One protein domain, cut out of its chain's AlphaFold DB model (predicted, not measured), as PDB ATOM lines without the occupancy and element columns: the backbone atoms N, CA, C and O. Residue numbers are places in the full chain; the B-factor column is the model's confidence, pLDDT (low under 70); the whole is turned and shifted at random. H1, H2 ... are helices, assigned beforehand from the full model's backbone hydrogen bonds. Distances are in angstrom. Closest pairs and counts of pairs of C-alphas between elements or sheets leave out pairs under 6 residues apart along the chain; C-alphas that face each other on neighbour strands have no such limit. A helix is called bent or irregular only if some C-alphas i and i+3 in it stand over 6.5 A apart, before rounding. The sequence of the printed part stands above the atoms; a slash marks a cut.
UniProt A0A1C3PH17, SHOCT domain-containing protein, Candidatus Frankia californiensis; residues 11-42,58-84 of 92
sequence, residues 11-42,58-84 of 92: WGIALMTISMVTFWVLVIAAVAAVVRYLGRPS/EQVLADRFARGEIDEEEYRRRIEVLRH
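What this domain is: This is residues 11 to 42 and 58 to 84 of the 92 residues of the protein "SHOCT domain-containing protein" of Candidatus Frankia californiensis (UniProt A0A1C3PH17). One long, straight helix, H1, stands as a lone rod, and across a gap in the printed part lies a thin second piece, in which two short helices, H2 and H3, are strung on a curving link. There is no packed core, and no helix touches another. The printed part has 59 residues with three named helices, in the order H1, H2, H3, and no named strand; the class is all helix. The whole is extended, with a radius of gyration of the C-alphas of 19.7 A, and only just flat, with spans of 65 by 32 by 13 A.

Where its parts are: H1 holds residues 11 to 38, from C-alpha 11 at (25.728, 11.842, -16.264) to C-alpha 38 at (57.080, -12.237, -9.680), a length of 40.1 A. H2 holds residues 58 to 65 and begins with C-alpha 58 at (52.492, -23.725, -26.472); it is 10.6 A long. H3 holds residues 73 to 83, is 17.0 A long and ends with C-alpha 83 at (56.916, -41.272, -27.798).

How they stand to each other: H1 is apart from H2 and from H3, and H2 and H3 are apart too. Residues 11 to 42, of which 11 to 38 belong to H1, stand free, and so do residues 63 to 69 and 71 to 84. Every O i to N i+4 pair is within hydrogen-bond range in H1 and H2; in H3 2 of 7 are, beside 1 of 8 O i to N i+3 pairs. H3 is neither bent nor irregular, but only just: C-alphas 77 and 80 are 6.0 A apart.

The domain as a whole: The two C-alphas farthest apart are those of Trp 11 and His 84, at 65.5 A. Residues 43 to 57 are not printed, and C-alphas 42 and 58 are 21.5 A apart across this cut, which falls in the link from H1 to H2. The link from H2 to H3 is short, with 7 residues. The mean pLDDT of the printed part is 70.5; residue 37, residues 39 to 42 and residues 58 to 84 are under 70.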
ATOM      1  N   TRP A  11      24.366  11.450 -16.645       85.19
ATOM      2  CA  TRP A  11      25.728  11.842 -16.264       85.19
ATOM      3  C   TRP A  11      26.278  11.225 -14.966       85.19
ATOM      4  O   TRP A  11      27.406  10.751 -14.962       85.19
ATOM      5  N   GLY A  12      25.522  11.202 -13.868       86.12
ATOM      6  CA  GLY A  12      25.928  10.572 -12.609       86.12
ATOM      7  C   GLY A  12      26.083   9.057 -12.741       86.12
ATOM      8  O   GLY A  12      27.058   8.497 -12.243       86.12
ATOM      9  N   ILE A  13      25.182   8.407 -13.483       86.50
ATOM     10  CA  ILE A  13      25.297   6.975 -13.794       86.50
ATOM     11  C   ILE A  13      26.523   6.727 -14.678       86.50
ATOM     12  O   ILE A  13      27.334   5.865 -14.358       86.50
ATOM     13  N   ALA A  14      26.713   7.522 -15.734       89.69
ATOM     14  CA  ALA A  14      27.869   7.400 -16.617       89.69
ATOM     15  C   ALA A  14      29.193   7.561 -15.857       89.69
ATOM     16  O   ALA A  14      30.080   6.723 -15.994       89.69
ATOM     17  N   LEU A  15      29.318   8.586 -15.007       92.31
ATOM     18  CA  LEU A  15      30.516   8.802 -14.194       92.31
ATOM     19  C   LEU A  15      30.752   7.663 -13.192       92.31
ATOM     20  O   LEU A  15      31.897   7.253 -13.011       92.31
ATOM     21  N   MET A  16      29.695   7.117 -12.583       91.75
ATOM     22  CA  MET A  16      29.792   5.962 -11.684       91.75
ATOM     23  C   MET A  16      30.247   4.696 -12.420       91.75
ATOM     24  O   MET A  16      31.104   3.963 -11.934       91.75
ATOM     25  N   THR A  17      29.709   4.431 -13.611       93.62
ATOM     26  CA  THR A  17      30.125   3.282 -14.423       93.62
ATOM     27  C   THR A  17      31.564   3.438 -14.900       93.62
ATOM     28  O   THR A  17      32.346   2.498 -14.788       93.62
ATOM     29  N   ILE A  18      31.945   4.626 -15.380       96.50
ATOM     30  CA  ILE A  18      33.314   4.904 -15.830       96.50
ATOM     31  C   ILE A  18      34.300   4.735 -14.674       96.50
ATOM     32  O   ILE A  18      35.334   4.093 -14.860       96.50
ATOM     33  N   SER A  19      33.996   5.262 -13.485       95.44
ATOM     34  CA  SER A  19      34.883   5.129 -12.326       95.44
ATOM     35  C   SER A  19      35.023   3.672 -11.887       95.44
ATOM     36  O   SER A  19      36.140   3.221 -11.649       95.44
ATOM     37  N   MET A  20      33.928   2.911 -11.877       96.19
ATOM     38  CA  MET A  20      33.928   1.486 -11.550       96.19
ATOM     39  C   MET A  20      34.768   0.673 -12.541       96.19
ATOM     40  O   MET A  20      35.627  -0.109 -12.135       96.19
ATOM     41  N   VAL A  21      34.570   0.878 -13.845       96.75
ATOM     42  CA  VAL A  21      35.352   0.196 -14.889       96.75
ATOM     43  C   VAL A  21      36.826   0.583 -14.793       96.75
ATOM     44  O   VAL A  21      37.688  -0.290 -14.816       96.75
ATOM     45  N   THR A  22      37.123   1.872 -14.623       97.69
ATOM     46  CA  THR A  22      38.499   2.368 -14.459       97.69
ATOM     47  C   THR A  22      39.168   1.739 -13.239       97.69
ATOM     48  O   THR A  22      40.308   1.289 -13.332       97.69
ATOM     49  N   PHE A  23      38.455   1.646 -12.115       96.56
ATOM     50  CA  PHE A  23      38.941   0.987 -10.906       96.56
ATOM     51  C   PHE A  23      39.301  -0.478 -11.178       96.56
ATOM     52  O   PHE A  23      40.417  -0.896 -10.873       96.56
ATOM     53  N   TRP A  24      38.418  -1.241 -11.827       96.94
ATOM     54  CA  TRP A  24      38.698  -2.636 -12.180       96.94
ATOM     55  C   TRP A  24      39.868  -2.789 -13.152       96.94
ATOM     56  O   TRP A  24      40.704  -3.669 -12.956       96.94
ATOM     57  N   VAL A  25      39.981  -1.918 -14.157       96.62
ATOM     58  CA  VAL A  25      41.124  -1.905 -15.084       96.62
ATOM     59  C   VAL A  25      42.432  -1.673 -14.330       96.62
ATOM     60  O   VAL A  25      43.400  -2.394 -14.563       96.62
ATOM     61  N   LEU A  26      42.462  -0.719 -13.394       97.06
ATOM     62  CA  LEU A  26      43.640  -0.456 -12.565       97.06
ATOM     63  C   LEU A  26      43.985  -1.645 -11.665       97.06
ATOM     64  O   LEU A  26      45.154  -2.013 -11.575       97.06
ATOM     65  N   VAL A  27      42.987  -2.271 -11.037       96.44
ATOM     66  CA  VAL A  27      43.182  -3.464 -10.201       96.44
ATOM     67  C   VAL A  27      43.766  -4.613 -11.023       96.44
ATOM     68  O   VAL A  27      44.772  -5.197 -10.627       96.44
ATOM     69  N   ILE A  28      43.197  -4.906 -12.196       92.81
ATOM     70  CA  ILE A  28      43.698  -5.959 -13.090       92.81
ATOM     71  C   ILE A  28      45.114  -5.633 -13.565       92.81
ATOM     72  O   ILE A  28      45.979  -6.503 -13.528       92.81
ATOM     73  N   ALA A  29      45.381  -4.388 -13.968       91.75
ATOM     74  CA  ALA A  29      46.714  -3.959 -14.382       91.75
ATOM     75  C   ALA A  29      47.739  -4.104 -13.247       91.75
ATOM     76  O   ALA A  29      48.852  -4.567 -13.490       91.75
ATOM     77  N   ALA A  30      47.362  -3.766 -12.011       92.00
ATOM     78  CA  ALA A  30      48.214  -3.929 -10.841       92.00
ATOM     79  C   ALA A  30      48.504  -5.411 -10.563       92.00
ATOM     80  O   ALA A  30      49.665  -5.784 -10.404       92.00
ATOM     81  N   VAL A  31      47.482  -6.271 -10.575       90.94
ATOM     82  CA  VAL A  31      47.650  -7.723 -10.404       90.94
ATOM     83  C   VAL A  31      48.521  -8.303 -11.518       90.94
ATOM     84  O   VAL A  31      49.484  -9.012 -11.234       90.94
ATOM     85  N   ALA A  32      48.249  -7.960 -12.778       87.62
ATOM     86  CA  ALA A  32      49.044  -8.396 -13.921       87.62
ATOM     87  C   ALA A  32      50.497  -7.914 -13.820       87.62
ATOM     88  O   ALA A  32      51.412  -8.671 -14.133       87.62
ATOM     89  N   ALA A  33      50.726  -6.685 -13.347       83.69
ATOM     90  CA  ALA A  33      52.063  -6.171 -13.090       83.69
ATOM     91  C   ALA A  33      52.765  -6.997 -12.010       83.69
ATOM     92  O   ALA A  33      53.874  -7.461 -12.251       83.69
ATOM     93  N   VAL A  34      52.123  -7.250 -10.866       85.12
ATOM     94  CA  VAL A  34      52.677  -8.079  -9.782       85.12
ATOM     95  C   VAL A  34      53.013  -9.480 -10.289       85.12
ATOM     96  O   VAL A  34      54.148  -9.921 -10.134       85.12
ATOM     97  N   VAL A  35      52.083 -10.151 -10.969       85.50
ATOM     98  CA  VAL A  35      52.316 -11.478 -11.561       85.50
ATOM     99  C   VAL A  35      53.462 -11.432 -12.569       85.50
ATOM    100  O   VAL A  35      54.310 -12.315 -12.573       85.50
ATOM    101  N   ARG A  36      53.546 -10.385 -13.392       79.31
ATOM    102  CA  ARG A  36      54.642 -10.204 -14.347       79.31
ATOM    103  C   ARG A  36      55.973  -9.937 -13.654       79.31
ATOM    104  O   ARG A  36      56.991 -10.371 -14.171       79.31
ATOM    105  N   TYR A  37      56.000  -9.238 -12.524       67.69
ATOM    106  CA  TYR A  37      57.223  -8.989 -11.760       67.69
ATOM    107  C   TYR A  37      57.685 -10.229 -10.990       67.69
ATOM    108  O   TYR A  37      58.879 -10.506 -10.982       67.69
ATOM    109  N   LEU A  38      56.765 -10.997 -10.401       75.75
ATOM    110  CA  LEU A  38      57.080 -12.237  -9.680       75.75
ATOM    111  C   LEU A  38      57.373 -13.407 -10.633       75.75
ATOM    112  O   LEU A  38      58.211 -14.251 -10.340       75.75
ATOM    113  N   GLY A  39      56.689 -13.455 -11.775       61.88
ATOM    114  CA  GLY A  39      56.837 -14.474 -12.814       61.88
ATOM    115  C   GLY A  39      57.897 -14.151 -13.865       61.88
ATOM    116  O   GLY A  39      58.067 -14.925 -14.803       61.88
ATOM    117  N   ARG A  40      58.607 -13.023 -13.746       54.72
ATOM    118  CA  ARG A  40      59.817 -12.752 -14.528       54.72
ATOM    119  C   ARG A  40      60.999 -13.402 -13.804       54.72
ATOM    120  O   ARG A  40      61.522 -12.789 -12.873       54.72
ATOM    121  N   PRO A  41      61.480 -14.593 -14.220       49.81
ATOM    122  CA  PRO A  41      62.852 -14.951 -13.908       49.81
ATOM    123  C   PRO A  41      63.718 -13.820 -14.456       49.81
ATOM    124  O   PRO A  41      63.485 -13.313 -15.553       49.81
ATOM    125  N   SER A  42      64.651 -13.371 -13.636       47.94
ATOM    126  CA  SER A  42      65.586 -12.274 -13.846       47.94
ATOM    127  C   SER A  42      66.486 -12.491 -15.069       47.94
ATOM    128  O   SER A  42      67.697 -12.648 -14.955       47.94
ATOM    129  N   GLU A  58      52.743 -23.528 -27.903       51.91
ATOM    130  CA  GLU A  58      52.492 -23.725 -26.472       51.91
ATOM    131  C   GLU A  58      51.722 -22.563 -25.820       51.91
ATOM    132  O   GLU A  58      50.861 -22.796 -24.971       51.91
ATOM    133  N   GLN A  59      51.971 -21.314 -26.231       53.09
ATOM    134  CA  GLN A  59      51.269 -20.142 -25.693       53.09
ATOM    135  C   GLN A  59      49.805 -20.105 -26.145       53.09
ATOM    136  O   GLN A  59      48.936 -19.702 -25.379       53.09
ATOM    137  N   VAL A  60      49.511 -20.607 -27.348       56.38
ATOM    138  CA  VAL A  60      48.138 -20.728 -27.868       56.38
ATOM    139  C   VAL A  60      47.347 -21.836 -27.151       56.38
ATOM    140  O   VAL A  60      46.127 -21.736 -27.029       56.38
ATOM    141  N   LEU A  61      48.023 -22.872 -26.643       51.34
ATOM    142  CA  LEU A  61      47.418 -23.950 -25.849       51.34
ATOM    143  C   LEU A  61      47.171 -23.531 -24.394       51.34
ATOM    144  O   LEU A  61      46.088 -23.782 -23.868       51.34
ATOM    145  N   ALA A  62      48.121 -22.832 -23.766       52.75
ATOM    146  CA  ALA A  62      47.959 -22.311 -22.406       52.75
ATOM    147  C   ALA A  62      46.836 -21.262 -22.316       52.75
ATOM    148  O   ALA A  62      46.041 -21.275 -21.376       52.75
ATOM    149  N   ASP A  63      46.718 -20.409 -23.338       49.12
ATOM    150  CA  ASP A  63      45.676 -19.383 -23.424       49.12
ATOM    151  C   ASP A  63      44.275 -19.976 -23.708       49.12
ATOM    152  O   ASP A  63      43.268 -19.359 -23.372       49.12
ATOM    153  N   ARG A  64      44.185 -21.204 -24.255       53.81
ATOM    154  CA  ARG A  64      42.917 -21.958 -24.409       53.81
ATOM    155  C   ARG A  64      42.567 -22.828 -23.199       53.81
ATOM    156  O   ARG A  64      41.385 -23.000 -22.914       53.81
ATOM    157  N   PHE A  65      43.559 -23.317 -22.455       50.09
ATOM    158  CA  PHE A  65      43.352 -24.034 -21.191       50.09
ATOM    159  C   PHE A  65      42.814 -23.096 -20.098       50.09
ATOM    160  O   PHE A  65      41.877 -23.441 -19.387       50.09
ATOM    161  N   ALA A  66      43.322 -21.859 -20.038       53.38
ATOM    162  CA  ALA A  66      42.821 -20.827 -19.126       53.38
ATOM    163  C   ALA A  66      41.399 -20.329 -19.472       53.38
ATOM    164  O   ALA A  66      40.723 -19.763 -18.614       53.38
ATOM    165  N   ARG A  67      40.939 -20.553 -20.713       52.84
ATOM    166  CA  ARG A  67      39.580 -20.237 -21.192       52.84
ATOM    167  C   ARG A  67      38.588 -21.403 -21.057       52.84
ATOM    168  O   ARG A  67      37.407 -21.190 -21.303       52.84
ATOM    169  N   GLY A  68      39.038 -22.597 -20.650       52.47
ATOM    170  CA  GLY A  68      38.168 -23.746 -20.357       52.47
ATOM    171  C   GLY A  68      37.575 -24.481 -21.570       52.47
ATOM    172  O   GLY A  68      36.605 -25.209 -21.399       52.47
ATOM    173  N   GLU A  69      38.125 -24.313 -22.779       51.31
ATOM    174  CA  GLU A  69      37.576 -24.916 -24.014       51.31
ATOM    175  C   GLU A  69      38.265 -26.219 -24.479       51.31
ATOM    176  O   GLU A  69      37.844 -26.791 -25.483       51.31
ATOM    177  N   ILE A  70      39.319 -26.712 -23.813       47.78
ATOM    178  CA  ILE A  70      40.053 -27.912 -24.270       47.78
ATOM    179  C   ILE A  70      40.102 -28.981 -23.177       47.78
ATOM    180  O   ILE A  70      40.765 -28.826 -22.153       47.78
ATOM    181  N   ASP A  71      39.375 -30.059 -23.466       50.22
ATOM    182  CA  ASP A  71      39.197 -31.289 -22.706       50.22
ATOM    183  C   ASP A  71      40.520 -32.064 -22.558       50.22
ATOM    184  O   ASP A  71      41.290 -32.233 -23.510       50.22
ATOM    185  N   GLU A  72      40.790 -32.532 -21.341       49.16
ATOM    186  CA  GLU A  72      42.024 -33.210 -20.918       49.16
ATOM    187  C   GLU A  72      42.316 -34.488 -21.738       49.16
ATOM    188  O   GLU A  72      43.454 -34.971 -21.800       49.16
ATOM    189  N   GLU A  73      41.304 -35.017 -22.428       49.38
ATOM    190  CA  GLU A  73      41.367 -36.269 -23.178       49.38
ATOM    191  C   GLU A  73      42.241 -36.218 -24.446       49.38
ATOM    192  O   GLU A  73      42.893 -37.215 -24.782       49.38
ATOM    193  N   GLU A  74      42.351 -35.076 -25.137       52.03
ATOM    194  CA  GLU A  74      43.117 -35.022 -26.397       52.03
ATOM    195  C   GLU A  74      44.637 -34.888 -26.171       52.03
ATOM    196  O   GLU A  74      45.446 -35.332 -26.997       52.03
ATOM    197  N   TYR A  75      45.042 -34.360 -25.009       49.06
ATOM    198  CA  TYR A  75      46.452 -34.204 -24.634       49.06
ATOM    199  C   TYR A  75      47.147 -35.558 -24.424       49.06
ATOM    200  O   TYR A  75      48.296 -35.745 -24.837       49.06
ATOM    201  N   ARG A  76      46.450 -36.553 -23.857       53.53
ATOM    202  CA  ARG A  76      47.047 -37.875 -23.594       53.53
ATOM    203  C   ARG A  76      47.229 -38.711 -24.861       53.53
ATOM    204  O   ARG A  76      48.231 -39.412 -24.975       53.53
ATOM    205  N   ARG A  77      46.339 -38.586 -25.854       52.59
ATOM    206  CA  ARG A  77      46.404 -39.394 -27.087       52.59
ATOM    207  C   ARG A  77      47.585 -39.021 -27.998       52.59
ATOM    208  O   ARG A  77      48.114 -39.881 -28.697       52.59
ATOM    209  N   ARG A  78      48.042 -37.761 -27.993       52.62
ATOM    210  CA  ARG A  78      49.144 -37.306 -28.871       52.62
ATOM    211  C   ARG A  78      50.544 -37.543 -28.293       52.62
ATOM    212  O   ARG A  78      51.502 -37.634 -29.061       52.62
ATOM    213  N   ILE A  79      50.671 -37.712 -26.975       56.28
ATOM    214  CA  ILE A  79      51.969 -37.964 -26.327       56.28
ATOM    215  C   ILE A  79      52.475 -39.396 -26.562       56.28
ATOM    216  O   ILE A  79      53.681 -39.619 -26.616       56.28
ATOM    217  N   GLU A  80      51.571 -40.362 -26.750       54.56
ATOM    218  CA  GLU A  80      51.934 -41.745 -27.088       54.56
ATOM    219  C   GLU A  80      52.478 -41.869 -28.513       54.56
ATOM    220  O   GLU A  80      53.477 -42.557 -28.730       54.56
ATOM    221  N   VAL A  81      51.891 -41.133 -29.461       58.50
ATOM    222  CA  VAL A  81      52.340 -41.106 -30.863       58.50
ATOM    223  C   VAL A  81      53.727 -40.466 -30.981       58.50
ATOM    224  O   VAL A  81      54.594 -40.989 -31.675       58.50
ATOM    225  N   LEU A  82      53.981 -39.380 -30.244       56.16
ATOM    226  CA  LEU A  82      55.291 -38.715 -30.221       56.16
ATOM    227  C   LEU A  82      56.358 -39.474 -29.413       56.16
ATOM    228  O   LEU A  82      57.546 -39.238 -29.617       56.16
ATOM    229  N   ARG A  83      55.972 -40.401 -28.523       57.66
ATOM    230  CA  ARG A  83      56.916 -41.272 -27.798       57.66
ATOM    231  C   ARG A  83      57.397 -42.458 -28.645       57.66
ATOM    232  O   ARG A  83      58.423 -43.046 -28.319       57.66
ATOM    233  N   HIS A  84      56.708 -42.777 -29.742       56.31
ATOM    234  CA  HIS A  84      57.125 -43.806 -30.698       56.31
ATOM    235  C   HIS A  84      57.235 -43.274 -32.144       56.31
ATOM    236  O   HIS A  84      56.541 -43.782 -33.023       56.31
TER     237      HIS A  84